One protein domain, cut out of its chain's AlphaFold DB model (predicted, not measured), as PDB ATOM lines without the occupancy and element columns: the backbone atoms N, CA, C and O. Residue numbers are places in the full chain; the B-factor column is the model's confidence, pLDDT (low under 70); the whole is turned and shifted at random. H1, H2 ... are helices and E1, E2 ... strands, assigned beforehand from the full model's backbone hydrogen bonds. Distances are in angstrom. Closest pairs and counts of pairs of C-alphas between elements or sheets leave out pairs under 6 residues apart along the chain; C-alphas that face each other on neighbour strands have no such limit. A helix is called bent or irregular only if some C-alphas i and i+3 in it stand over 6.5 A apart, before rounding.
ATOM      1  N   ASP A   4     -55.553 -26.194 -24.940       96.94
ATOM      2  CA  ASP A   4     -55.489 -24.767 -24.606       96.94
ATOM      3  C   ASP A   4     -56.374 -24.428 -23.398       96.94
ATOM      4  O   ASP A   4     -55.922 -23.747 -22.477       96.94
ATOM      5  N   ASP A   5     -57.589 -24.989 -23.324       97.38
ATOM      6  CA  ASP A   5     -58.459 -24.828 -22.147       97.38
ATOM      7  C   ASP A   5     -57.792 -25.380 -20.881       97.38
ATOM      8  O   ASP A   5     -57.917 -24.811 -19.796       97.38
ATOM      9  N   LEU A   6     -57.083 -26.504 -21.009       97.88
ATOM     10  CA  LEU A   6     -56.379 -27.144 -19.901       97.88
ATOM     11  C   LEU A   6     -55.135 -26.359 -19.478       97.88
ATOM     12  O   LEU A   6     -54.804 -26.362 -18.296       97.88
ATOM     13  N   ILE A   7     -54.439 -25.691 -20.395       97.75
ATOM     14  CA  ILE A   7     -53.345 -24.769 -20.054       97.75
ATOM     15  C   ILE A   7     -53.910 -23.538 -19.337       97.75
ATOM     16  O   ILE A   7     -53.369 -23.111 -18.317       97.75
ATOM     17  N   ALA A   8     -55.035 -23.003 -19.813       97.31
ATOM     18  CA  ALA A   8     -55.691 -21.866 -19.181       97.31
ATOM     19  C   ALA A   8     -56.174 -22.198 -17.756       97.31
ATOM     20  O   ALA A   8     -55.967 -21.397 -16.848       97.31
ATOM     21  N   GLN A   9     -56.763 -23.381 -17.542       97.00
ATOM     22  CA  GLN A   9     -57.120 -23.871 -16.202       97.00
ATOM     23  C   GLN A   9     -55.892 -24.006 -15.294       97.00
ATOM     24  O   GLN A   9     -55.908 -23.553 -14.150       97.00
ATOM     25  N   TRP A  10     -54.794 -24.567 -15.815       98.00
ATOM     26  CA  TRP A  10     -53.542 -24.668 -15.066       98.00
ATOM     27  C   TRP A  10     -53.031 -23.293 -14.607       98.00
ATOM     28  O   TRP A  10     -52.630 -23.141 -13.456       98.00
ATOM     29  N   GLY A  11     -53.109 -22.276 -15.467       97.69
ATOM     30  CA  GLY A  11     -52.701 -20.913 -15.120       97.69
ATOM     31  C   GLY A  11     -53.531 -20.272 -14.001       97.69
ATOM     32  O   GLY A  11     -53.032 -19.382 -13.320       97.69
ATOM     33  N   ARG A  12     -54.776 -20.723 -13.783       96.38
ATOM     34  CA  ARG A  12     -55.657 -20.181 -12.737       96.38
ATOM     35  C   ARG A  12     -55.432 -20.835 -11.380       96.38
ATOM     36  O   ARG A  12     -55.300 -20.115 -10.395       96.38
ATOM     37  N   VAL A  13     -55.328 -22.165 -11.324       97.44
ATOM     38  CA  VAL A  13     -55.193 -22.902 -10.046       97.44
ATOM     39  C   VAL A  13     -53.919 -23.741  -9.929       97.44
ATOM     40  O   VAL A  13     -53.367 -23.852  -8.838       97.44
ATOM     41  N   GLY A  14     -53.393 -24.288 -11.026       98.25
ATOM     42  CA  GLY A  14     -52.240 -25.199 -11.018       98.25
ATOM     43  C   GLY A  14     -50.951 -24.572 -10.477       98.25
ATOM     44  O   GLY A  14     -50.256 -25.197  -9.677       98.25
ATOM     45  N   ILE A  15     -50.666 -23.316 -10.835       98.38
ATOM     46  CA  ILE A  15     -49.504 -22.572 -10.309       98.38
ATOM     47  C   ILE A  15     -49.599 -22.428  -8.782       98.38
ATOM     48  O   ILE A  15     -48.652 -22.753  -8.068       98.38
ATOM     49  N   GLN A  16     -50.768 -22.026  -8.275       98.62
ATOM     50  CA  GLN A  16     -51.001 -21.844  -6.839       98.62
ATOM     51  C   GLN A  16     -50.895 -23.172  -6.075       98.62
ATOM     52  O   GLN A  16     -50.331 -23.222  -4.985       98.62
ATOM     53  N   ILE A  17     -51.376 -24.272  -6.666       98.81
ATOM     54  CA  ILE A  17     -51.243 -25.623  -6.100       98.81
ATOM     55  C   ILE A  17     -49.768 -26.019  -5.992       98.81
ATOM     56  O   ILE A  17     -49.343 -26.557  -4.967       98.81
ATOM     57  N   HIS A  18     -48.967 -25.735  -7.020       98.81
ATOM     58  CA  HIS A  18     -47.533 -26.007  -6.993       98.81
ATOM     59  C   HIS A  18     -46.806 -25.203  -5.900       98.81
ATOM     60  O   HIS A  18     -45.987 -25.757  -5.156       98.81
ATOM     61  N   GLU A  19     -47.131 -23.917  -5.760       98.75
ATOM     62  CA  GLU A  19     -46.580 -23.047  -4.716       98.75
ATOM     63  C   GLU A  19     -46.963 -23.538  -3.312       98.75
ATOM     64  O   GLU A  19     -46.087 -23.729  -2.463       98.75
ATOM     65  N   ALA A  20     -48.245 -23.840  -3.083       98.75
ATOM     66  CA  ALA A  20     -48.742 -24.377  -1.817       98.75
ATOM     67  C   ALA A  20     -48.075 -25.714  -1.453       98.75
ATOM     68  O   ALA A  20     -47.652 -25.916  -0.310       98.75
ATOM     69  N   ALA A  21     -47.914 -26.615  -2.426       98.88
ATOM     70  CA  ALA A  21     -47.213 -27.881  -2.228       98.88
ATOM     71  C   ALA A  21     -45.737 -27.678  -1.864       98.88
ATOM     72  O   ALA A  21     -45.231 -28.364  -0.977       98.88
ATOM     73  N   THR A  22     -45.062 -26.707  -2.484       98.81
ATOM     74  CA  THR A  22     -43.669 -26.357  -2.168       98.81
ATOM     75  C   THR A  22     -43.538 -25.810  -0.744       98.81
ATOM     76  O   THR A  22     -42.660 -26.238   0.009       98.81
ATOM     77  N   VAL A  23     -44.443 -24.916  -0.332       98.69
ATOM     78  CA  VAL A  23     -44.477 -24.375   1.037       98.69
ATOM     79  C   VAL A  23     -44.714 -25.486   2.059       98.69
ATOM     80  O   VAL A  23     -44.017 -25.556   3.074       98.69
ATOM     81  N   LEU A  24     -45.669 -26.382   1.798       98.62
ATOM     82  CA  LEU A  24     -45.956 -27.507   2.689       98.62
ATOM     83  C   LEU A  24     -44.822 -28.523   2.744       98.62
ATOM     84  O   LEU A  24     -44.525 -29.028   3.827       98.62
ATOM     85  N   PHE A  25     -44.156 -28.787   1.621       98.56
ATOM     86  CA  PHE A  25     -42.961 -29.621   1.584       98.56
ATOM     87  C   PHE A  25     -41.879 -29.079   2.527       98.56
ATOM     88  O   PHE A  25     -41.379 -29.810   3.384       98.56
ATOM     89  N   GLU A  26     -41.583 -27.780   2.456       98.31
ATOM     90  CA  GLU A  26     -40.603 -27.141   3.338       98.31
ATOM     91  C   GLU A  26     -41.052 -27.121   4.807       98.31
ATOM     92  O   GLU A  26     -40.268 -27.440   5.708       98.31
ATOM     93  N   LYS A  27     -42.331 -26.819   5.063       97.56
ATOM     94  CA  LYS A  27     -42.927 -26.833   6.407       97.56
ATOM     95  C   LYS A  27     -42.884 -28.225   7.050       97.56
ATOM     96  O   LYS A  27     -42.679 -28.331   8.262       97.56
ATOM     97  N   SER A  28     -43.019 -29.285   6.252       97.69
ATOM     98  CA  SER A  28     -43.057 -30.669   6.737       97.69
ATOM     99  C   SER A  28     -41.798 -31.087   7.507       97.69
ATOM    100  O   SER A  28     -41.853 -31.967   8.359       97.69
ATOM    101  N   LYS A  29     -40.669 -30.396   7.286       95.19
ATOM    102  CA  LYS A  29     -39.404 -30.610   8.007       95.19
ATOM    103  C   LYS A  29     -39.504 -30.317   9.508       95.19
ATOM    104  O   LYS A  29     -38.613 -30.705  10.257       95.19
ATOM    105  N   LYS A  30     -40.535 -29.584   9.942       94.69
ATOM    106  CA  LYS A  30     -40.716 -29.156  11.339       94.69
ATOM    107  C   LYS A  30     -42.077 -29.522  11.927       94.69
ATOM    108  O   LYS A  30     -42.224 -29.495  13.143       94.69
ATOM    109  N   SER A  31     -43.071 -29.817  11.095       94.75
ATOM    110  CA  SER A  31     -44.436 -30.085  11.549       94.75
ATOM    111  C   SER A  31     -45.159 -31.033  10.606       94.75
ATOM    112  O   SER A  31     -44.964 -30.941   9.398       94.75
ATOM    113  N   LEU A  32     -46.067 -31.845  11.146       95.75
ATOM    114  CA  LEU A  32     -46.974 -32.676  10.360       95.75
ATOM    115  C   LEU A  32     -47.804 -31.831   9.375       95.75
ATOM    116  O   LEU A  32     -48.251 -30.729   9.705       95.75
ATOM    117  N   VAL A  33     -48.018 -32.363   8.172       97.44
ATOM    118  CA  VAL A  33     -48.917 -31.800   7.156       97.44
ATOM    119  C   VAL A  33     -50.096 -32.751   6.963       97.44
ATOM    120  O   VAL A  33     -49.892 -33.946   6.759       97.44
ATOM    121  N   GLY A  34     -51.321 -32.218   7.024       95.56
ATOM    122  CA  GLY A  34     -52.536 -33.033   7.007       95.56
ATOM    123  C   GLY A  34     -52.547 -34.016   8.179       95.56
ATOM    124  O   GLY A  34     -52.275 -33.635   9.315       95.56
ATOM    125  N   ASP A  35     -52.815 -35.282   7.881       95.06
ATOM    126  CA  ASP A  35     -52.755 -36.411   8.815       95.06
ATOM    127  C   ASP A  35     -51.546 -37.337   8.559       95.06
ATOM    128  O   ASP A  35     -51.434 -38.404   9.158       95.06
ATOM    129  N   GLY A  36     -50.625 -36.932   7.675       95.06
ATOM    130  CA  GLY A  36     -49.472 -37.736   7.261       95.06
ATOM    131  C   GLY A  36     -49.771 -38.796   6.194       95.06
ATOM    132  O   GLY A  36     -48.850 -39.485   5.758       95.06
ATOM    133  N   THR A  37     -51.019 -38.928   5.736       95.75
ATOM    134  CA  THR A  37     -51.372 -39.800   4.607       95.75
ATOM    135  C   THR A  37     -51.133 -39.098   3.269       95.75
ATOM    136  O   THR A  37     -51.024 -37.869   3.194       95.75
ATOM    137  N   PHE A  38     -51.070 -39.868   2.176       97.38
ATOM    138  CA  PHE A  38     -50.976 -39.296   0.829       97.38
ATOM    139  C   PHE A  38     -52.153 -38.369   0.525       97.38
ATOM    140  O   PHE A  38     -51.948 -37.238   0.084       97.38
ATOM    141  N   LEU A  39     -53.378 -38.827   0.799       97.12
ATOM    142  CA  LEU A  39     -54.578 -38.031   0.577       97.12
ATOM    143  C   LEU A  39     -54.601 -36.796   1.486       97.12
ATOM    144  O   LEU A  39     -54.889 -35.703   1.011       97.12
ATOM    145  N   GLY A  40     -54.228 -36.937   2.760       97.19
ATOM    146  CA  GLY A  40     -54.149 -35.816   3.696       97.19
ATOM    147  C   GLY A  40     -53.170 -34.731   3.255       97.19
ATOM    148  O   GLY A  40     -53.461 -33.546   3.426       97.19
ATOM    149  N   PHE A  41     -52.051 -35.103   2.622       98.38
ATOM    150  CA  PHE A  41     -51.161 -34.134   1.982       98.38
ATOM    151  C   PHE A  41     -51.853 -33.407   0.820       98.38
ATOM    152  O   PHE A  41     -51.819 -32.177   0.784       98.38
ATOM    153  N   ILE A  42     -52.521 -34.126  -0.091       98.50
ATOM    154  CA  ILE A  42     -53.244 -33.503  -1.215       98.50
ATOM    155  C   ILE A  42     -54.326 -32.547  -0.719       98.50
ATOM    156  O   ILE A  42     -54.364 -31.395  -1.146       98.50
ATOM    157  N   THR A  43     -55.154 -32.972   0.231       98.12
ATOM    158  CA  THR A  43     -56.203 -32.127   0.810       98.12
ATOM    159  C   THR A  43     -55.610 -30.899   1.504       98.12
ATOM    160  O   THR A  43     -56.115 -29.792   1.337       98.12
ATOM    161  N   ALA A  44     -54.492 -31.034   2.227       98.31
ATOM    162  CA  ALA A  44     -53.814 -29.892   2.846       98.31
ATOM    163  C   ALA A  44     -53.266 -28.881   1.820       98.31
ATOM    164  O   ALA A  44     -53.248 -27.680   2.104       98.31
ATOM    165  N   VAL A  45     -52.818 -29.346   0.650       98.69
ATOM    166  CA  VAL A  45     -52.399 -28.483  -0.466       98.69
ATOM    167  C   VAL A  45     -53.607 -27.773  -1.070       98.69
ATOM    168  O   VAL A  45     -53.605 -26.549  -1.170       98.69
ATOM    169  N   LEU A  46     -54.646 -28.521  -1.449       98.19
ATOM    170  CA  LEU A  46     -55.820 -27.973  -2.132       98.19
ATOM    171  C   LEU A  46     -56.608 -27.000  -1.246       98.19
ATOM    172  O   LEU A  46     -57.136 -26.016  -1.753       98.19
ATOM    173  N   ASN A  47     -56.600 -27.188   0.075       97.88
ATOM    174  CA  ASN A  47     -57.194 -26.248   1.031       97.88
ATOM    175  C   ASN A  47     -56.482 -24.882   1.096       97.88
ATOM    176  O   ASN A  47     -57.050 -23.930   1.626       97.88
ATOM    177  N   GLN A  48     -55.248 -24.759   0.594       98.06
ATOM    178  CA  GLN A  48     -54.553 -23.464   0.504       98.06
ATOM    179  C   GLN A  48     -54.874 -22.692  -0.776       98.06
ATOM    180  O   GLN A  48     -54.424 -21.557  -0.919       98.06
ATOM    181  N   VAL A  49     -55.646 -23.280  -1.691       98.00
ATOM    182  CA  VAL A  49     -56.008 -22.674  -2.973       98.00
ATOM    183  C   VAL A  49     -57.533 -22.530  -3.011       98.00
ATOM    184  O   VAL A  49     -58.217 -23.486  -3.365       98.00
ATOM    185  N   PRO A  50     -58.093 -21.359  -2.638       93.94
ATOM    186  CA  PRO A  50     -59.526 -21.202  -2.355       93.94
ATOM    187  C   PRO A  50     -60.480 -21.654  -3.465       93.94
ATOM    188  O   PRO A  50     -61.564 -22.140  -3.166       93.94
ATOM    189  N   ASN A  51     -60.073 -21.514  -4.728       94.06
ATOM    190  CA  ASN A  51     -60.909 -21.847  -5.883       94.06
ATOM    191  C   ASN A  51     -60.559 -23.208  -6.496       94.06
ATOM    192  O   ASN A  51     -61.074 -23.536  -7.557       94.06
ATOM    193  N   ALA A  52     -59.640 -23.980  -5.907       97.44
ATOM    194  CA  ALA A  52     -59.308 -25.300  -6.422       97.44
ATOM    195  C   ALA A  52     -60.429 -26.295  -6.103       97.44
ATOM    196  O   ALA A  52     -60.883 -26.383  -4.959       97.44
ATOM    197  N   LEU A  53     -60.819 -27.087  -7.106       96.50
ATOM    198  CA  LEU A  53     -61.713 -28.224  -6.924       96.50
ATOM    199  C   LEU A  53     -61.179 -29.131  -5.812       96.50
ATOM    200  O   LEU A  53     -60.063 -29.649  -5.897       96.50
ATOM    201  N   GLN A  54     -61.995 -29.317  -4.778       95.62
ATOM    202  CA  GLN A  54     -61.667 -30.199  -3.668       95.62
ATOM    203  C   GLN A  54     -61.931 -31.660  -4.052       95.62
ATOM    204  O   GLN A  54     -62.857 -31.940  -4.817       95.62
ATOM    205  N   PRO A  55     -61.121 -32.605  -3.552       92.44
ATOM    206  CA  PRO A  55     -61.311 -34.013  -3.841       92.44
ATOM    207  C   PRO A  55     -62.482 -34.552  -3.012       92.44
ATOM    208  O   PRO A  55     -62.604 -34.253  -1.825       92.44
ATOM    209  N   GLU A  56     -63.328 -35.376  -3.625       92.56
ATOM    210  CA  GLU A  56     -64.487 -35.992  -2.971       92.56
ATOM    211  C   GLU A  56     -64.341 -37.520  -2.941       92.56
ATOM    212  O   GLU A  56     -63.742 -38.090  -3.861       92.56
ATOM    213  N   PRO A  57     -64.885 -38.218  -1.923       93.19
ATOM    214  CA  PRO A  57     -64.969 -39.675  -1.934       93.19
ATOM    215  C   PRO A  57     -65.623 -40.188  -3.232       93.19
ATOM    216  O   PRO A  57     -66.648 -39.644  -3.642       93.19
ATOM    217  N   PRO A  58     -65.083 -41.244  -3.871       93.94
ATOM    218  CA  PRO A  58     -64.082 -42.186  -3.361       93.94
ATOM    219  C   PRO A  58     -62.611 -41.787  -3.614       93.94
ATOM    220  O   PRO A  58     -61.734 -42.643  -3.516       93.94
ATOM    221  N   TYR A  59     -62.327 -40.512  -3.902       93.88
ATOM    222  CA  TYR A  59     -60.986 -39.946  -4.122       93.88
ATOM    223  C   TYR A  59     -60.231 -40.531  -5.323       93.88
ATOM    224  O   TYR A  59     -59.003 -40.562  -5.364       93.88
ATOM    225  N   ASP A  60     -60.963 -40.970  -6.343       90.69
ATOM    226  CA  ASP A  60     -60.404 -41.493  -7.587       90.69
ATOM    227  C   ASP A  60     -60.214 -40.415  -8.670       90.69
ATOM    228  O   ASP A  60     -59.589 -40.691  -9.701       90.69
ATOM    229  N   MET A  61     -60.707 -39.192  -8.438       93.44
ATOM    230  CA  MET A  61     -60.675 -38.054  -9.359       93.44
ATOM    231  C   MET A  61     -60.303 -36.748  -8.643       93.44
ATOM    232  O   MET A  61     -60.777 -36.466  -7.550       93.44
ATOM    233  N   PHE A  62     -59.479 -35.924  -9.300       97.38
ATOM    234  CA  PHE A  62     -58.983 -34.638  -8.771       97.38
ATOM    235  C   PHE A  62     -59.168 -33.489  -9.780       97.38
ATOM    236  O   PHE A  62     -58.419 -32.520  -9.782       97.38
ATOM    237  N   GLY A  63     -60.119 -33.630 -10.708       96.81
ATOM    238  CA  GLY A  63     -60.340 -32.707 -11.823       96.81
ATOM    239  C   GLY A  63     -60.334 -33.422 -13.172       96.81
ATOM    240  O   GLY A  63     -60.831 -34.542 -13.306       96.81
ATOM    241  N   TYR A  64     -59.775 -32.785 -14.200       98.00
ATOM    242  CA  TYR A  64     -59.779 -33.329 -15.556       98.00
ATOM    243  C   TYR A  64     -58.634 -34.322 -15.773       98.00
ATOM    244  O   TYR A  64     -57.464 -33.974 -15.633       98.00
ATOM    245  N   LEU A  65     -58.948 -35.556 -16.174       98.38
ATOM    246  CA  LEU A  65     -57.939 -36.573 -16.485       98.38
ATOM    247  C   LEU A  65     -57.156 -36.183 -17.751       98.38
ATOM    248  O   LEU A  65     -57.697 -36.244 -18.864       98.38
ATOM    249  N   ILE A  66     -55.881 -35.814 -17.597       98.38
ATOM    250  CA  ILE A  66     -55.013 -35.397 -18.712       98.38
ATOM    251  C   ILE A  66     -54.114 -36.520 -19.231       98.38
ATOM    252  O   ILE A  66     -53.764 -36.531 -20.414       98.38
ATOM    253  N   TYR A  67     -53.781 -37.480 -18.369       98.50
ATOM    254  CA  TYR A  67     -52.912 -38.607 -18.685       98.50
ATOM    255  C   TYR A  67     -53.408 -39.873 -17.992       98.50
ATOM    256  O   TYR A  67     -53.757 -39.833 -16.813       98.50
ATOM    257  N   ALA A  68     -53.411 -40.994 -18.709       98.62
ATOM    258  CA  ALA A  68     -53.677 -42.308 -18.136       98.62
ATOM    259  C   ALA A  68     -52.809 -43.376 -18.801       98.62
ATOM    260  O   ALA A  68     -52.723 -43.448 -20.031       98.62
ATOM    261  N   GLN A  69     -52.205 -44.224 -17.978       98.25
ATOM    262  CA  GLN A  69     -51.361 -45.336 -18.390       98.25
ATOM    263  C   GLN A  69     -51.661 -46.562 -17.523       98.25
ATOM    264  O   GLN A  69     -51.835 -46.440 -16.311       98.25
ATOM    265  N   ALA A  70     -51.681 -47.746 -18.134       98.38
ATOM    266  CA  ALA A  70     -51.747 -49.029 -17.439       98.38
ATOM    267  C   ALA A  70     -50.635 -49.951 -17.957       98.38
ATOM    268  O   ALA A  70     -50.546 -50.216 -19.159       98.38
ATOM    269  N   GLY A  71     -49.764 -50.420 -17.059       97.50
ATOM    270  CA  GLY A  71     -48.516 -51.082 -17.451       97.50
ATOM    271  C   GLY A  71     -47.720 -50.228 -18.445       97.50
ATOM    272  O   GLY A  71     -47.543 -49.032 -18.246       97.50
ATOM    273  N   SER A  72     -47.281 -50.798 -19.562       95.44
ATOM    274  CA  SER A  72     -46.578 -50.039 -20.607       95.44
ATOM    275  C   SER A  72     -47.499 -49.275 -21.573       95.44
ATOM    276  O   SER A  72     -46.999 -48.592 -22.466       95.44
ATOM    277  N   SER A  73     -48.825 -49.386 -21.444       98.00
ATOM    278  CA  SER A  73     -49.782 -48.828 -22.407       98.00
ATOM    279  C   SER A  73     -50.316 -47.469 -21.961       98.00
ATOM    280  O   SER A  73     -50.984 -47.365 -20.929       98.00
ATOM    281  N   VAL A  74     -50.054 -46.428 -22.756       98.12
ATOM    282  CA  VAL A  74     -50.641 -45.093 -22.569       98.12
ATOM    283  C   VAL A  74     -52.011 -45.062 -23.240       98.12
ATOM    284  O   VAL A  74     -52.122 -45.151 -24.458       98.12
ATOM    285  N   GLN A  75     -53.055 -44.922 -22.431       98.25
ATOM    286  CA  GLN A  75     -54.453 -44.928 -22.871       98.25
ATOM    287  C   GLN A  75     -54.964 -43.517 -23.167       98.25
ATOM    288  O   GLN A  75     -55.892 -43.335 -23.952       98.25
ATOM    289  N   ARG A  76     -54.384 -42.506 -22.512       97.94
ATOM    290  CA  ARG A  76     -54.812 -41.115 -22.640       97.94
ATOM    291  C   ARG A  76     -53.634 -40.170 -22.472       97.94
ATOM    292  O   ARG A  76     -52.866 -40.306 -21.525       97.94
ATOM    293  N   ARG A  77     -53.554 -39.178 -23.358       96.81
ATOM    294  CA  ARG A  77     -52.689 -38.003 -23.236       96.81
ATOM    295  C   ARG A  77     -53.328 -36.851 -24.008       96.81
ATOM    296  O   ARG A  77     -53.328 -36.869 -25.232       96.81
ATOM    297  N   VAL A  78     -53.927 -35.901 -23.295       97.25
ATOM    298  CA  VAL A  78     -54.711 -34.794 -23.896       97.25
ATOM    299  C   VAL A  78     -54.135 -33.404 -23.610       97.25
ATOM    300  O   VAL A  78     -54.544 -32.435 -24.235       97.25
ATOM    301  N   SER A  79     -53.176 -33.310 -22.691       96.94
ATOM    302  CA  SER A  79     -52.362 -32.123 -22.413       96.94
ATOM    303  C   SER A  79     -51.006 -32.588 -21.886       96.94
ATOM    304  O   SER A  79     -50.886 -33.708 -21.379       96.94
ATOM    305  N   ASP A  80     -49.998 -31.723 -21.960       96.56
ATOM    306  CA  ASP A  80     -48.759 -31.933 -21.222       96.56
ATOM    307  C   ASP A  80     -48.991 -31.836 -19.711       96.56
ATOM    308  O   ASP A  80     -49.863 -31.090 -19.246       96.56
ATOM    309  N   VAL A  81     -48.218 -32.638 -18.977       97.94
ATOM    310  CA  VAL A  81     -48.158 -32.665 -17.512       97.94
ATOM    311  C   VAL A  81     -47.361 -31.457 -17.039       97.94
ATOM    312  O   VAL A  81     -46.300 -31.176 -17.596       97.94
ATOM    313  N   MET A  82     -47.852 -30.771 -16.013       98.38
ATOM    314  CA  MET A  82     -47.250 -29.554 -15.473       98.38
ATOM    315  C   MET A  82     -47.149 -29.608 -13.940       98.38
ATOM    316  O   MET A  82     -47.905 -30.343 -13.296       98.38
ATOM    317  N   PRO A  83     -46.235 -28.831 -13.326       98.75
ATOM    318  CA  PRO A  83     -46.194 -28.671 -11.876       98.75
ATOM    319  C   PRO A  83     -47.546 -28.225 -11.313       98.75
ATOM    320  O   PRO A  83     -48.195 -27.352 -11.882       98.75
ATOM    321  N   GLY A  84     -47.975 -28.830 -10.208       98.75
ATOM    322  CA  GLY A  84     -49.289 -28.599  -9.604       98.75
ATOM    323  C   GLY A  84     -50.391 -29.550 -10.080       98.75
ATOM    324  O   GLY A  84     -51.425 -29.638  -9.424       98.75
ATOM    325  N   ASP A  85     -50.184 -30.317 -11.157       98.81
ATOM    326  CA  ASP A  85     -51.080 -31.435 -11.477       98.81
ATOM    327  C   ASP A  85     -50.995 -32.527 -10.388       98.81
ATOM    328  O   ASP A  85     -49.959 -32.703  -9.738       98.81
ATOM    329  N   ILE A  86     -52.069 -33.300 -10.211       98.81
ATOM    330  CA  ILE A  86     -52.131 -34.402  -9.239       98.81
ATOM    331  C   ILE A  86     -51.881 -35.726  -9.948       98.81
ATOM    332  O   ILE A  86     -52.563 -36.047 -10.920       98.81
ATOM    333  N   ILE A  87     -50.939 -36.522  -9.448       98.81
ATOM    334  CA  ILE A  87     -50.682 -37.885  -9.919       98.81
ATOM    335  C   ILE A  87     -51.202 -38.910  -8.915       98.81
ATOM    336  O   ILE A  87     -51.010 -38.777  -7.708       98.81
ATOM    337  N   VAL A  88     -51.839 -39.950  -9.448       98.69
ATOM    338  CA  VAL A  88     -52.326 -41.118  -8.719       98.69
ATOM    339  C   VAL A  88     -51.622 -42.352  -9.267       98.69
ATOM    340  O   VAL A  88     -51.689 -42.630 -10.469       98.69
ATOM    341  N   LEU A  89     -50.940 -43.084  -8.390       98.62
ATOM    342  CA  LEU A  89     -50.260 -44.339  -8.698       98.62
ATOM    343  C   LEU A  89     -50.951 -45.466  -7.935       98.62
ATOM    344  O   LEU A  89     -51.033 -45.411  -6.709       98.62
ATOM    345  N   GLN A  90     -51.413 -46.494  -8.641       98.25
ATOM    346  CA  GLN A  90     -52.082 -47.635  -8.016       98.25
ATOM    347  C   GLN A  90     -51.460 -48.952  -8.463       98.25
ATOM    348  O   GLN A  90     -51.346 -49.213  -9.665       98.25
ATOM    349  N   ASP A  91     -51.035 -49.747  -7.479       98.06
ATOM    350  CA  ASP A  91     -50.307 -51.011  -7.635       98.06
ATOM    351  C   ASP A  91     -49.148 -50.908  -8.643       98.06
ATOM    352  O   ASP A  91     -48.840 -51.837  -9.403       98.06
ATOM    353  N   ALA A  92     -48.516 -49.731  -8.678       98.50
ATOM    354  CA  ALA A  92     -47.580 -49.338  -9.712       98.50
ATOM    355  C   ALA A  92     -46.212 -49.965  -9.444       98.50
ATOM    356  O   ALA A  92     -45.569 -49.690  -8.427       98.50
ATOM    357  N   LYS A  93     -45.756 -50.803 -10.379       98.50
ATOM    358  CA  LYS A  93     -44.437 -51.444 -10.327       98.50
ATOM    359  C   LYS A  93     -43.557 -50.885 -11.428       98.50
ATOM    360  O   LYS A  93     -43.807 -51.130 -12.607       98.50
ATOM    361  N   PHE A  94     -42.508 -50.181 -11.038       98.50
ATOM    362  CA  PHE A  94     -41.505 -49.623 -11.928       98.50
ATOM    363  C   PHE A  94     -40.270 -50.517 -11.961       98.50
ATOM    364  O   PHE A  94     -39.789 -50.974 -10.919       98.50
ATOM    365  N   LYS A  95     -39.739 -50.742 -13.162       98.19
ATOM    366  CA  LYS A  95     -38.449 -51.397 -13.374       98.19
ATOM    367  C   LYS A  95     -37.698 -50.671 -14.478       98.19
ATOM    368  O   LYS A  95     -38.146 -50.688 -15.624       98.19
ATOM    369  N   GLY A  96     -36.544 -50.120 -14.129       96.38
ATOM    370  CA  GLY A  96     -35.712 -49.343 -15.039       96.38
ATOM    371  C   GLY A  96     -34.249 -49.336 -14.622       96.38
ATOM    372  O   GLY A  96     -33.810 -50.153 -13.808       96.38
ATOM    373  N   HIS A  97     -33.492 -48.390 -15.171       94.25
ATOM    374  CA  HIS A  97     -32.070 -48.217 -14.883       94.25
ATOM    375  C   HIS A  97     -31.765 -46.808 -14.359       94.25
ATOM    376  O   HIS A  97     -32.243 -45.798 -14.881       94.25
ATOM    377  N   LYS A  98     -30.908 -46.730 -13.339       89.19
ATOM    378  CA  LYS A  98     -30.271 -45.498 -12.865       89.19
ATOM    379  C   LYS A  98     -28.768 -45.611 -13.115       89.19
ATOM    380  O   LYS A  98     -28.029 -46.185 -12.315       89.19
ATOM    381  N   GLY A  99     -28.319 -45.084 -14.253       90.62
ATOM    382  CA  GLY A  99     -26.977 -45.372 -14.760       90.62
ATOM    383  C   GLY A  99     -26.863 -46.857 -15.098       90.62
ATOM    384  O   GLY A  99     -27.716 -47.391 -15.800       90.62
ATOM    385  N   LEU A 100     -25.850 -47.535 -14.559       93.69
ATOM    386  CA  LEU A 100     -25.657 -48.976 -14.758       93.69
ATOM    387  C   LEU A 100     -26.498 -49.846 -13.808       93.69
ATOM    388  O   LEU A 100     -26.643 -51.043 -14.041       93.69
ATOM    389  N   GLN A 101     -27.060 -49.268 -12.745       95.75
ATOM    390  CA  GLN A 101     -27.795 -50.017 -11.727       95.75
ATOM    391  C   GLN A 101     -29.263 -50.183 -12.125       95.75
ATOM    392  O   GLN A 101     -29.946 -49.199 -12.414       95.75
ATOM    393  N   MET A 102     -29.756 -51.423 -12.117       96.38
ATOM    394  CA  MET A 102     -31.191 -51.690 -12.219       96.38
ATOM    395  C   MET A 102     -31.892 -51.256 -10.934       96.38
ATOM    396  O   MET A 102     -31.356 -51.425  -9.840       96.38
ATOM    397  N   TYR A 103     -33.113 -50.749 -11.062       97.38
ATOM    398  CA  TYR A 103     -33.974 -50.485  -9.920       97.38
ATOM    399  C   TYR A 103     -35.341 -51.135 -10.101       97.38
ATOM    400  O   TYR A 103     -35.838 -51.304 -11.217       97.38
ATOM    401  N   HIS A 104     -35.939 -51.476  -8.966       97.56
ATOM    402  CA  HIS A 104     -37.307 -51.941  -8.845       97.56
ATOM    403  C   HIS A 104     -37.984 -51.105  -7.771       97.56
ATOM    404  O   HIS A 104     -37.425 -50.922  -6.690       97.56
ATOM    405  N   GLN A 105     -39.172 -50.595  -8.063       96.75
ATOM    406  CA  GLN A 105     -39.937 -49.804  -7.112       96.75
ATOM    407  C   GLN A 105     -41.412 -50.172  -7.222       96.75
ATOM    408  O   GLN A 105     -41.959 -50.200  -8.319       96.75
ATOM    409  N   THR A 106     -42.043 -50.437  -6.084       97.50
ATOM    410  CA  THR A 106     -43.489 -50.640  -5.983       97.50
ATOM    411  C   THR A 106     -44.058 -49.510  -5.142       97.50
ATOM    412  O   THR A 106     -43.534 -49.247  -4.062       97.50
ATOM    413  N   VAL A 107     -45.104 -48.846  -5.627       97.56
ATOM    414  CA  VAL A 107     -45.796 -47.768  -4.909       97.56
ATOM    415  C   VAL A 107     -47.303 -47.873  -5.094       97.56
ATOM    416  O   VAL A 107     -47.775 -48.463  -6.065       97.56
ATOM    417  N   GLY A 108     -48.049 -47.303  -4.147       96.56
ATOM    418  CA  GLY A 108     -49.509 -47.347  -4.157       96.56
ATOM    419  C   GLY A 108     -50.070 -48.767  -4.031       96.56
ATOM    420  O   GLY A 108     -51.029 -49.103  -4.721       96.56
ATOM    421  N   ALA A 109     -49.406 -49.631  -3.252       95.31
ATOM    422  CA  ALA A 109     -49.839 -51.008  -3.026       95.31
ATOM    423  C   ALA A 109     -50.865 -51.055  -1.887       95.31
ATOM    424  O   ALA A 109     -50.575 -50.603  -0.780       95.31
ATOM    425  N   GLY A 110     -52.046 -51.618  -2.148       91.50
ATOM    426  CA  GLY A 110     -53.156 -51.677  -1.186       91.50
ATOM    427  C   GLY A 110     -53.959 -50.374  -1.084       91.50
ATOM    428  O   GLY A 110     -55.184 -50.420  -1.142       91.50
ATOM    429  N   GLU A 111     -53.286 -49.225  -1.020       93.12
ATOM    430  CA  GLU A 111     -53.884 -47.886  -1.114       93.12
ATOM    431  C   GLU A 111     -53.179 -47.079  -2.218       93.12
ATOM    432  O   GLU A 111     -51.951 -47.168  -2.323       93.12
ATOM    433  N   PRO A 112     -53.899 -46.293  -3.046       97.00
ATOM    434  CA  PRO A 112     -53.261 -45.449  -4.047       97.00
ATOM    435  C   PRO A 112     -52.302 -44.428  -3.428       97.00
ATOM    436  O   PRO A 112     -52.578 -43.812  -2.401       97.00
ATOM    437  N   LEU A 113     -51.179 -44.199  -4.103       98.19
ATOM    438  CA  LEU A 113     -50.307 -43.072  -3.802       98.19
ATOM    439  C   LEU A 113     -50.830 -41.845  -4.543       98.19
ATOM    440  O   LEU A 113     -50.919 -41.855  -5.772       98.19
ATOM    441  N   TYR A 114     -51.110 -40.788  -3.789       98.56
ATOM    442  CA  TYR A 114     -51.455 -39.464  -4.300       98.56
ATOM    443  C   TYR A 114     -50.282 -38.504  -4.099       98.56
ATOM    444  O   TYR A 114     -49.678 -38.467  -3.023       98.56
ATOM    445  N   ALA A 115     -49.946 -37.732  -5.127       98.81
ATOM    446  CA  ALA A 115     -48.843 -36.781  -5.062       98.81
ATOM    447  C   ALA A 115     -49.085 -35.557  -5.956       98.81
ATOM    448  O   ALA A 115     -49.816 -35.626  -6.943       98.81
ATOM    449  N   VAL A 116     -48.439 -34.438  -5.623       98.88
ATOM    450  CA  VAL A 116     -48.431 -33.228  -6.463       98.88
ATOM    451  C   VAL A 116     -47.200 -33.269  -7.359       98.88
ATOM    452  O   VAL A 116     -46.089 -33.488  -6.871       98.88
ATOM    453  N   ILE A 117     -47.361 -33.036  -8.660       98.88
ATOM    454  CA  ILE A 117     -46.236 -32.897  -9.589       98.88
ATOM    455  C   ILE A 117     -45.443 -31.644  -9.199       98.88
ATOM    456  O   ILE A 117     -45.965 -30.532  -9.181       98.88
ATOM    457  N   ALA A 118     -44.171 -31.828  -8.868       98.81
ATOM    458  CA  ALA A 118     -43.245 -30.759  -8.518       98.81
ATOM    459  C   ALA A 118     -42.446 -30.279  -9.735       98.81
ATOM    460  O   ALA A 118     -42.121 -29.103  -9.828       98.81
ATOM    461  N   ASP A 119     -42.106 -31.191 -10.648       98.56
ATOM    462  CA  ASP A 119     -41.373 -30.886 -11.878       98.56
ATOM    463  C   ASP A 119     -41.574 -32.006 -12.915       98.56
ATOM    464  O   ASP A 119     -41.915 -33.142 -12.566       98.56
ATOM    465  N   CYS A 120     -41.330 -31.710 -14.190       96.44
ATOM    466  CA  CYS A 120     -41.438 -32.660 -15.292       96.44
ATOM    467  C   CYS A 120     -40.238 -32.580 -16.252       96.44
ATOM    468  O   CYS A 120     -40.003 -31.594 -16.946       96.44
ATOM    469  N   GLU A 121     -39.516 -33.691 -16.391       95.81
ATOM    470  CA  GLU A 121     -38.470 -33.865 -17.396       95.81
ATOM    471  C   GLU A 121     -39.076 -34.568 -18.624       95.81
ATOM    472  O   GLU A 121     -38.905 -35.774 -18.815       95.81
ATOM    473  N   VAL A 122     -39.798 -33.817 -19.468       91.31
ATOM    474  CA  VAL A 122     -40.609 -34.359 -20.584       91.31
ATOM    475  C   VAL A 122     -39.814 -35.298 -21.499       91.31
ATOM    476  O   VAL A 122     -40.274 -36.393 -21.816       91.31
ATOM    477  N   LYS A 123     -38.578 -34.927 -21.862       92.12
ATOM    478  CA  LYS A 123     -37.697 -35.750 -22.716       92.12
ATOM    479  C   LYS A 123     -37.330 -37.107 -22.106       92.12
ATOM    480  O   LYS A 123     -36.929 -38.003 -22.834       92.12
ATOM    481  N   LYS A 124     -37.416 -37.241 -20.781       93.19
ATOM    482  CA  LYS A 124     -37.087 -38.462 -20.032       93.19
ATOM    483  C   LYS A 124     -38.331 -39.199 -19.537       93.19
ATOM    484  O   LYS A 124     -38.188 -40.085 -18.700       93.19
ATOM    485  N   SER A 125     -39.525 -38.767 -19.961       95.06
ATOM    486  CA  SER A 125     -40.807 -39.285 -19.474       95.06
ATOM    487  C   SER A 125     -40.833 -39.404 -17.943       95.06
ATOM    488  O   SER A 125     -41.233 -40.422 -17.381       95.06
ATOM    489  N   LYS A 126     -40.293 -38.394 -17.249       97.69
ATOM    490  CA  LYS A 126     -40.037 -38.452 -15.810       97.69
ATOM    491  C   LYS A 126     -40.705 -37.290 -15.101       97.69
ATOM    492  O   LYS A 126     -40.525 -36.141 -15.488       97.69
ATOM    493  N   VAL A 127     -41.415 -37.603 -14.029       98.56
ATOM    494  CA  VAL A 127     -42.012 -36.621 -13.127       98.56
ATOM    495  C   VAL A 127     -41.288 -36.652 -11.791       98.56
ATOM    496  O   VAL A 127     -40.913 -37.720 -11.298       98.56
ATOM    497  N   LYS A 128     -41.077 -35.477 -11.210       98.75
ATOM    498  CA  LYS A 128     -40.712 -35.303  -9.808       98.75
ATOM    499  C   LYS A 128     -41.971 -34.888  -9.066       98.75
ATOM    500  O   LYS A 128     -42.737 -34.080  -9.581       98.75
ATOM    501  N   VAL A 129     -42.185 -35.428  -7.876       98.88
ATOM    502  CA  VAL A 129     -43.395 -35.172  -7.091       98.88
ATOM    503  C   VAL A 129     -43.058 -34.759  -5.668       98.88
ATOM    504  O   VAL A 129     -41.957 -35.047  -5.188       98.88
ATOM    505  N   PHE A 130     -44.023 -34.130  -5.007       98.88
ATOM    506  CA  PHE A 130     -44.124 -34.071  -3.553       98.88
ATOM    507  C   PHE A 130     -45.190 -35.056  -3.085       98.88
ATOM    508  O   PHE A 130     -46.299 -35.063  -3.621       98.88
ATOM    509  N   GLN A 131     -44.853 -35.878  -2.097       98.56
ATOM    510  CA  GLN A 131     -45.751 -36.893  -1.547       98.56
ATOM    511  C   GLN A 131     -45.534 -37.049  -0.045       98.56
ATOM    512  O   GLN A 131     -44.444 -36.767   0.456       98.56
ATOM    513  N   ALA A 132     -46.547 -37.528   0.672       97.50
ATOM    514  CA  ALA A 132     -46.371 -37.927   2.062       97.50
ATOM    515  C   ALA A 132     -45.337 -39.057   2.171       97.50
ATOM    516  O   ALA A 132     -45.345 -40.005   1.387       97.50
ATOM    517  N   ASN A 133     -44.446 -38.960   3.147       95.31
ATOM    518  CA  ASN A 133     -43.447 -39.979   3.406       95.31
ATOM    519  C   ASN A 133     -44.086 -41.152   4.167       95.31
ATOM    520  O   ASN A 133     -44.722 -40.952   5.196       95.31
ATOM    521  N   GLN A 134     -43.928 -42.372   3.651       87.81
ATOM    522  CA  GLN A 134     -44.471 -43.594   4.264       87.81
ATOM    523  C   GLN A 134     -43.403 -44.424   4.994       87.81
ATOM    524  O   GLN A 134     -43.658 -45.553   5.417       87.81
ATOM    525  N   HIS A 135     -42.182 -43.904   5.141       87.94
ATOM    526  CA  HIS A 135     -41.162 -44.557   5.947       87.94
ATOM    527  C   HIS A 135     -41.538 -44.500   7.430       87.94
ATOM    528  O   HIS A 135     -41.927 -43.461   7.961       87.94
ATOM    529  N   VAL A 136     -41.395 -45.636   8.117       83.62
ATOM    530  CA  VAL A 136     -41.735 -45.763   9.539       83.62
ATOM    531  C   VAL A 136     -41.025 -44.677  10.354       83.62
ATOM    532  O   VAL A 136     -39.806 -44.527  10.282       83.62
ATOM    533  N   GLY A 137     -41.804 -43.921  11.131       83.31
ATOM    534  CA  GLY A 137     -41.306 -42.827  11.968       83.31
ATOM    535  C   GLY A 137     -41.032 -41.511  11.227       83.31
ATOM    536  O   GLY A 137     -40.594 -40.558  11.865       83.31
ATOM    537  N   GLN A 138     -41.299 -41.423   9.919       85.81
ATOM    538  CA  GLN A 138     -41.144 -40.198   9.133       85.81
ATOM    539  C   GLN A 138     -42.505 -39.675   8.681       85.81
ATOM    540  O   GLN A 138     -43.047 -40.117   7.679       85.81
ATOM    541  N   GLN A 139     -43.042 -38.689   9.399       88.75
ATOM    542  CA  GLN A 139     -44.293 -38.018   9.028       88.75
ATOM    543  C   GLN A 139     -44.028 -36.684   8.313       88.75
ATOM    544  O   GLN A 139     -44.561 -35.634   8.677       88.75
ATOM    545  N   THR A 140     -43.130 -36.717   7.330       96.69
ATOM    546  CA  THR A 140     -42.752 -35.559   6.512       96.69
ATOM    547  C   THR A 140     -43.343 -35.673   5.109       96.69
ATOM    548  O   THR A 140     -43.956 -36.675   4.752       96.69
ATOM    549  N   VAL A 141     -43.160 -34.641   4.293       98.31
ATOM    550  CA  VAL A 141     -43.380 -34.712   2.849       98.31
ATOM    551  C   VAL A 141     -42.010 -34.900   2.209       98.31
ATOM    552  O   VAL A 141     -41.057 -34.192   2.538       98.31
ATOM    553  N   GLU A 142     -41.893 -35.864   1.309       97.94
ATOM    554  CA  GLU A 142     -40.664 -36.141   0.576       97.94
ATOM    555  C   GLU A 142     -40.784 -35.741  -0.895       97.94
ATOM    556  O   GLU A 142     -41.875 -35.504  -1.418       97.94
ATOM    557  N   SER A 143     -39.636 -35.697  -1.575       98.12
ATOM    558  CA  SER A 143     -39.610 -35.595  -3.026       98.12
ATOM    559  C   SER A 143     -39.205 -36.919  -3.656       98.12
ATOM    560  O   SER A 143     -38.102 -37.412  -3.422       98.12
ATOM    561  N   ALA A 144     -40.080 -37.452  -4.506       97.56
ATOM    562  CA  ALA A 144     -39.860 -38.690  -5.241       97.56
ATOM    563  C   ALA A 144     -39.808 -38.434  -6.754       97.56
ATOM    564  O   ALA A 144     -40.124 -37.350  -7.246       97.56
ATOM    565  N   SER A 145     -39.352 -39.425  -7.517       97.62
ATOM    566  CA  SER A 145     -39.297 -39.351  -8.975       97.62
ATOM    567  C   SER A 145     -39.768 -40.646  -9.609       97.62
ATOM    568  O   SER A 145     -39.280 -41.714  -9.246       97.62
ATOM    569  N   TYR A 146     -40.616 -40.529 -10.626       98.25
ATOM    570  CA  TYR A 146     -41.165 -41.657 -11.368       98.25
ATOM    571  C   TYR A 146     -40.913 -41.470 -12.859       98.25
ATOM    572  O   TYR A 146     -41.247 -40.434 -13.431       98.25
ATOM    573  N   ARG A 147     -40.303 -42.474 -13.490       97.94
ATOM    574  CA  ARG A 147     -40.203 -42.577 -14.950       97.94
ATOM    575  C   ARG A 147     -41.418 -43.342 -15.440       97.94
ATOM    576  O   ARG A 147     -41.543 -44.530 -15.161       97.94
ATOM    577  N   LEU A 148     -42.321 -42.662 -16.134       97.94
ATOM    578  CA  LEU A 148     -43.595 -43.230 -16.579       97.94
ATOM    579  C   LEU A 148     -43.361 -44.414 -17.533       97.94
ATOM    580  O   LEU A 148     -44.033 -45.437 -17.446       97.94
ATOM    581  N   GLU A 149     -42.325 -44.323 -18.372       97.00
ATOM    582  CA  GLU A 149     -41.902 -45.392 -19.291       97.00
ATOM    583  C   GLU A 149     -41.410 -46.675 -18.594       97.00
ATOM    584  O   GLU A 149     -41.458 -47.760 -19.177       97.00
ATOM    585  N   ASP A 150     -40.991 -46.581 -17.329       98.06
ATOM    586  CA  ASP A 150     -40.499 -47.727 -16.562       98.06
ATOM    587  C   ASP A 150     -41.628 -48.525 -15.885       98.06
ATOM    588  O   ASP A 150     -41.357 -49.550 -15.251       98.06
ATOM    589  N   LEU A 151     -42.894 -48.107 -16.024       98.62
ATOM    590  CA  LEU A 151     -44.045 -48.827 -15.472       98.62
ATOM    591  C   LEU A 151     -44.223 -50.194 -16.151       98.62
ATOM    592  O   LEU A 151     -44.390 -50.299 -17.368       98.62
ATOM    593  N   LYS A 152     -44.219 -51.264 -15.354       98.12
ATOM    594  CA  LYS A 152     -44.431 -52.649 -15.809       98.12
ATOM    595  C   LYS A 152     -45.829 -53.169 -15.504       98.12
ATOM    596  O   LYS A 152     -46.374 -53.927 -16.298       98.12
ATOM    597  N   SER A 153     -46.416 -52.762 -14.384       98.38
ATOM    598  CA  SER A 153     -47.791 -53.105 -14.000       98.38
ATOM    599  C   SER A 153     -48.392 -52.017 -13.116       98.38
ATOM    600  O   SER A 153     -47.659 -51.161 -12.624       98.38
ATOM    601  N   GLY A 154     -49.700 -52.098 -12.877       98.56
ATOM    602  CA  GLY A 154     -50.452 -51.064 -12.168       98.56
ATOM    603  C   GLY A 154     -50.862 -49.931 -13.101       98.56
ATOM    604  O   GLY A 154     -50.810 -50.079 -14.328       98.56
ATOM    605  N   SER A 155     -51.276 -48.808 -12.523       98.50
ATOM    606  CA  SER A 155     -51.758 -47.656 -13.283       98.50
ATOM    607  C   SER A 155     -51.193 -46.327 -12.796       98.50
ATOM    608  O   SER A 155     -50.826 -46.172 -11.631       98.50
ATOM    609  N   ILE A 156     -51.138 -45.379 -13.730       98.69
ATOM    610  CA  ILE A 156     -50.818 -43.974 -13.503       98.69
ATOM    611  C   ILE A 156     -51.969 -43.156 -14.066       98.69
ATOM    612  O   ILE A 156     -52.314 -43.299 -15.242       98.69
ATOM    613  N   LYS A 157     -52.531 -42.269 -13.252       98.75
ATOM    614  CA  LYS A 157     -53.471 -41.239 -13.695       98.75
ATOM    615  C   LYS A 157     -52.933 -39.880 -13.282       98.75
ATOM    616  O   LYS A 157     -52.447 -39.738 -12.167       98.75
ATOM    617  N   ILE A 158     -53.002 -38.896 -14.172       98.75
ATOM    618  CA  ILE A 158     -52.644 -37.511 -13.851       98.75
ATOM    619  C   ILE A 158     -53.840 -36.628 -14.163       98.75
ATOM    620  O   ILE A 158     -54.408 -36.693 -15.261       98.75
ATOM    621  N   TYR A 159     -54.207 -35.816 -13.183       98.69
ATOM    622  CA  TYR A 159     -55.339 -34.914 -13.215       98.69
ATOM    623  C   TYR A 159     -54.859 -33.475 -13.204       98.69
ATOM    624  O   TYR A 159     -54.012 -33.091 -12.398       98.69
ATOM    625  N   ARG A 160     -55.474 -32.675 -14.069       98.50
ATOM    626  CA  ARG A 160     -55.459 -31.232 -13.930       98.50
ATOM    627  C   ARG A 160     -56.573 -30.817 -12.990       98.50
ATOM    628  O   ARG A 160     -57.745 -31.037 -13.307       98.50
ATOM    629  N   VAL A 161     -56.206 -30.198 -11.877       98.25
ATOM    630  CA  VAL A 161     -57.186 -29.591 -10.976       98.25
ATOM    631  C   VAL A 161     -57.877 -28.446 -11.708       98.25
ATOM    632  O   VAL A 161     -57.242 -27.695 -12.449       98.25
TER     633      VAL A 161
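AT A GLANCE: This is residues 4 to 161 of the 164 residues of an uncharacterized protein of Wolfiporia cocos (strain MD-104) (UniProt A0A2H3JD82). One twisted antiparallel sheet of eight strands, folded by sharp bends in E3, E5 and E8, has two helices packed over its E5, E6 and E7 part. H1, a long bent helix, crosses these strands with its second arm while its first arm only grazes the sheet; H2 runs along E5 and E6, and the E3 and E4 hairpin reaches away from the helices. The printed part has 158 residues with two named helices and eight named strands, in the order H1 H2 E1 E2 E3 E4 E5 E6 E7 E8; the class is mixed, helices and strands. The sheet is branched at E3, which has three neighbours. The whole is compact, with a radius of gyration of the C-alphas of 14.8 A and spans of 43 by 42 by 29 A.

HOW THE PARTS SIT: H1, residues 4 to 27, was assigned as one helix by its hydrogen bonds, but it is bent: C-alphas 12 and 15 are 7.0 A apart. Its arms H1a, residues 4 to 12, and H1b, residues 15 to 27, stand at a steep tilt of 44 degrees. H1a only grazes the sheet with its residues 6 to 10. H1b touches H2, residues 38 to 46, at a steep tilt of 58 degrees, opposite ways; their closest C-alphas, those of Ala 21 and Val 45, are 5.5 A apart. In H1a, H1b and H2 every O i to N i+4 pair is within hydrogen-bond range. E1, residues 64 to 70, and E2, residues 73 to 77, form an antiparallel hairpin, with N 68 and O 76 at 2.9 A. On the other side of E1 is E8, residues 151 to 160, antiparallel to it, with N 158 and O 67 at 2.9 A. E3, residues 86 to 98, bends by 99 degrees at residue 91. E8 is on one side of E3, with N 88 and O 157 at 2.8 A. On the other side are E4, residues 101 to 107, with N 94 and O 105 at 2.8 A, and E5, residues 113 to 121, with N 87 and O 115 at 2.9 A. E5, E6, residues 126 to 132, and E7, residues 141 to 147, form a meander, each strand the antiparallel neighbour of the one before. N 118 and O 128 are 2.8 A apart, and N 129 and O 144 are 2.9 A apart. H1b has a height over the sheet of 9.4 A and runs across the strands, at 70 degrees to E5 on the local plane. It lies over E5 and E6, and only just over E7, on which 3 of its C-alphas fall. H2, at a height over the sheet of 7.9 A, lies over E5 and E6 and runs along the strands, at 3 degrees to E5 on the local plane. E1 and E6 are apart.

IN THESE COORDINATES: H1a begins at C-alpha 4, (-55.489, -24.767, -24.606), and H1b measures 18.5 A from first to last C-alpha. H2 measures 12.7 A. E3 is the longest strand by residues, 24.8 A from C-alpha 86 at (-52.131, -34.402, -9.239) to C-alpha 98. E5 measures 20.2 A and bends by 74 degrees at residue 118. E8 measures 21.0 A, bends by 89 degrees at residue 154, and ends at C-alpha 160, (-55.459, -31.232, -13.930).

THE WHOLE: The two C-alphas farthest apart, those of Pro 50 and Leu 100, are 45.5 A apart. The C-alphas of Asp 4 and Val 161, first and last printed, are 14.6 A apart. The link from H2 to E1, residues 47 to 63, is long. The printed part has no cut. Its mean pLDDT is 96.7, and no printed residue is under 70.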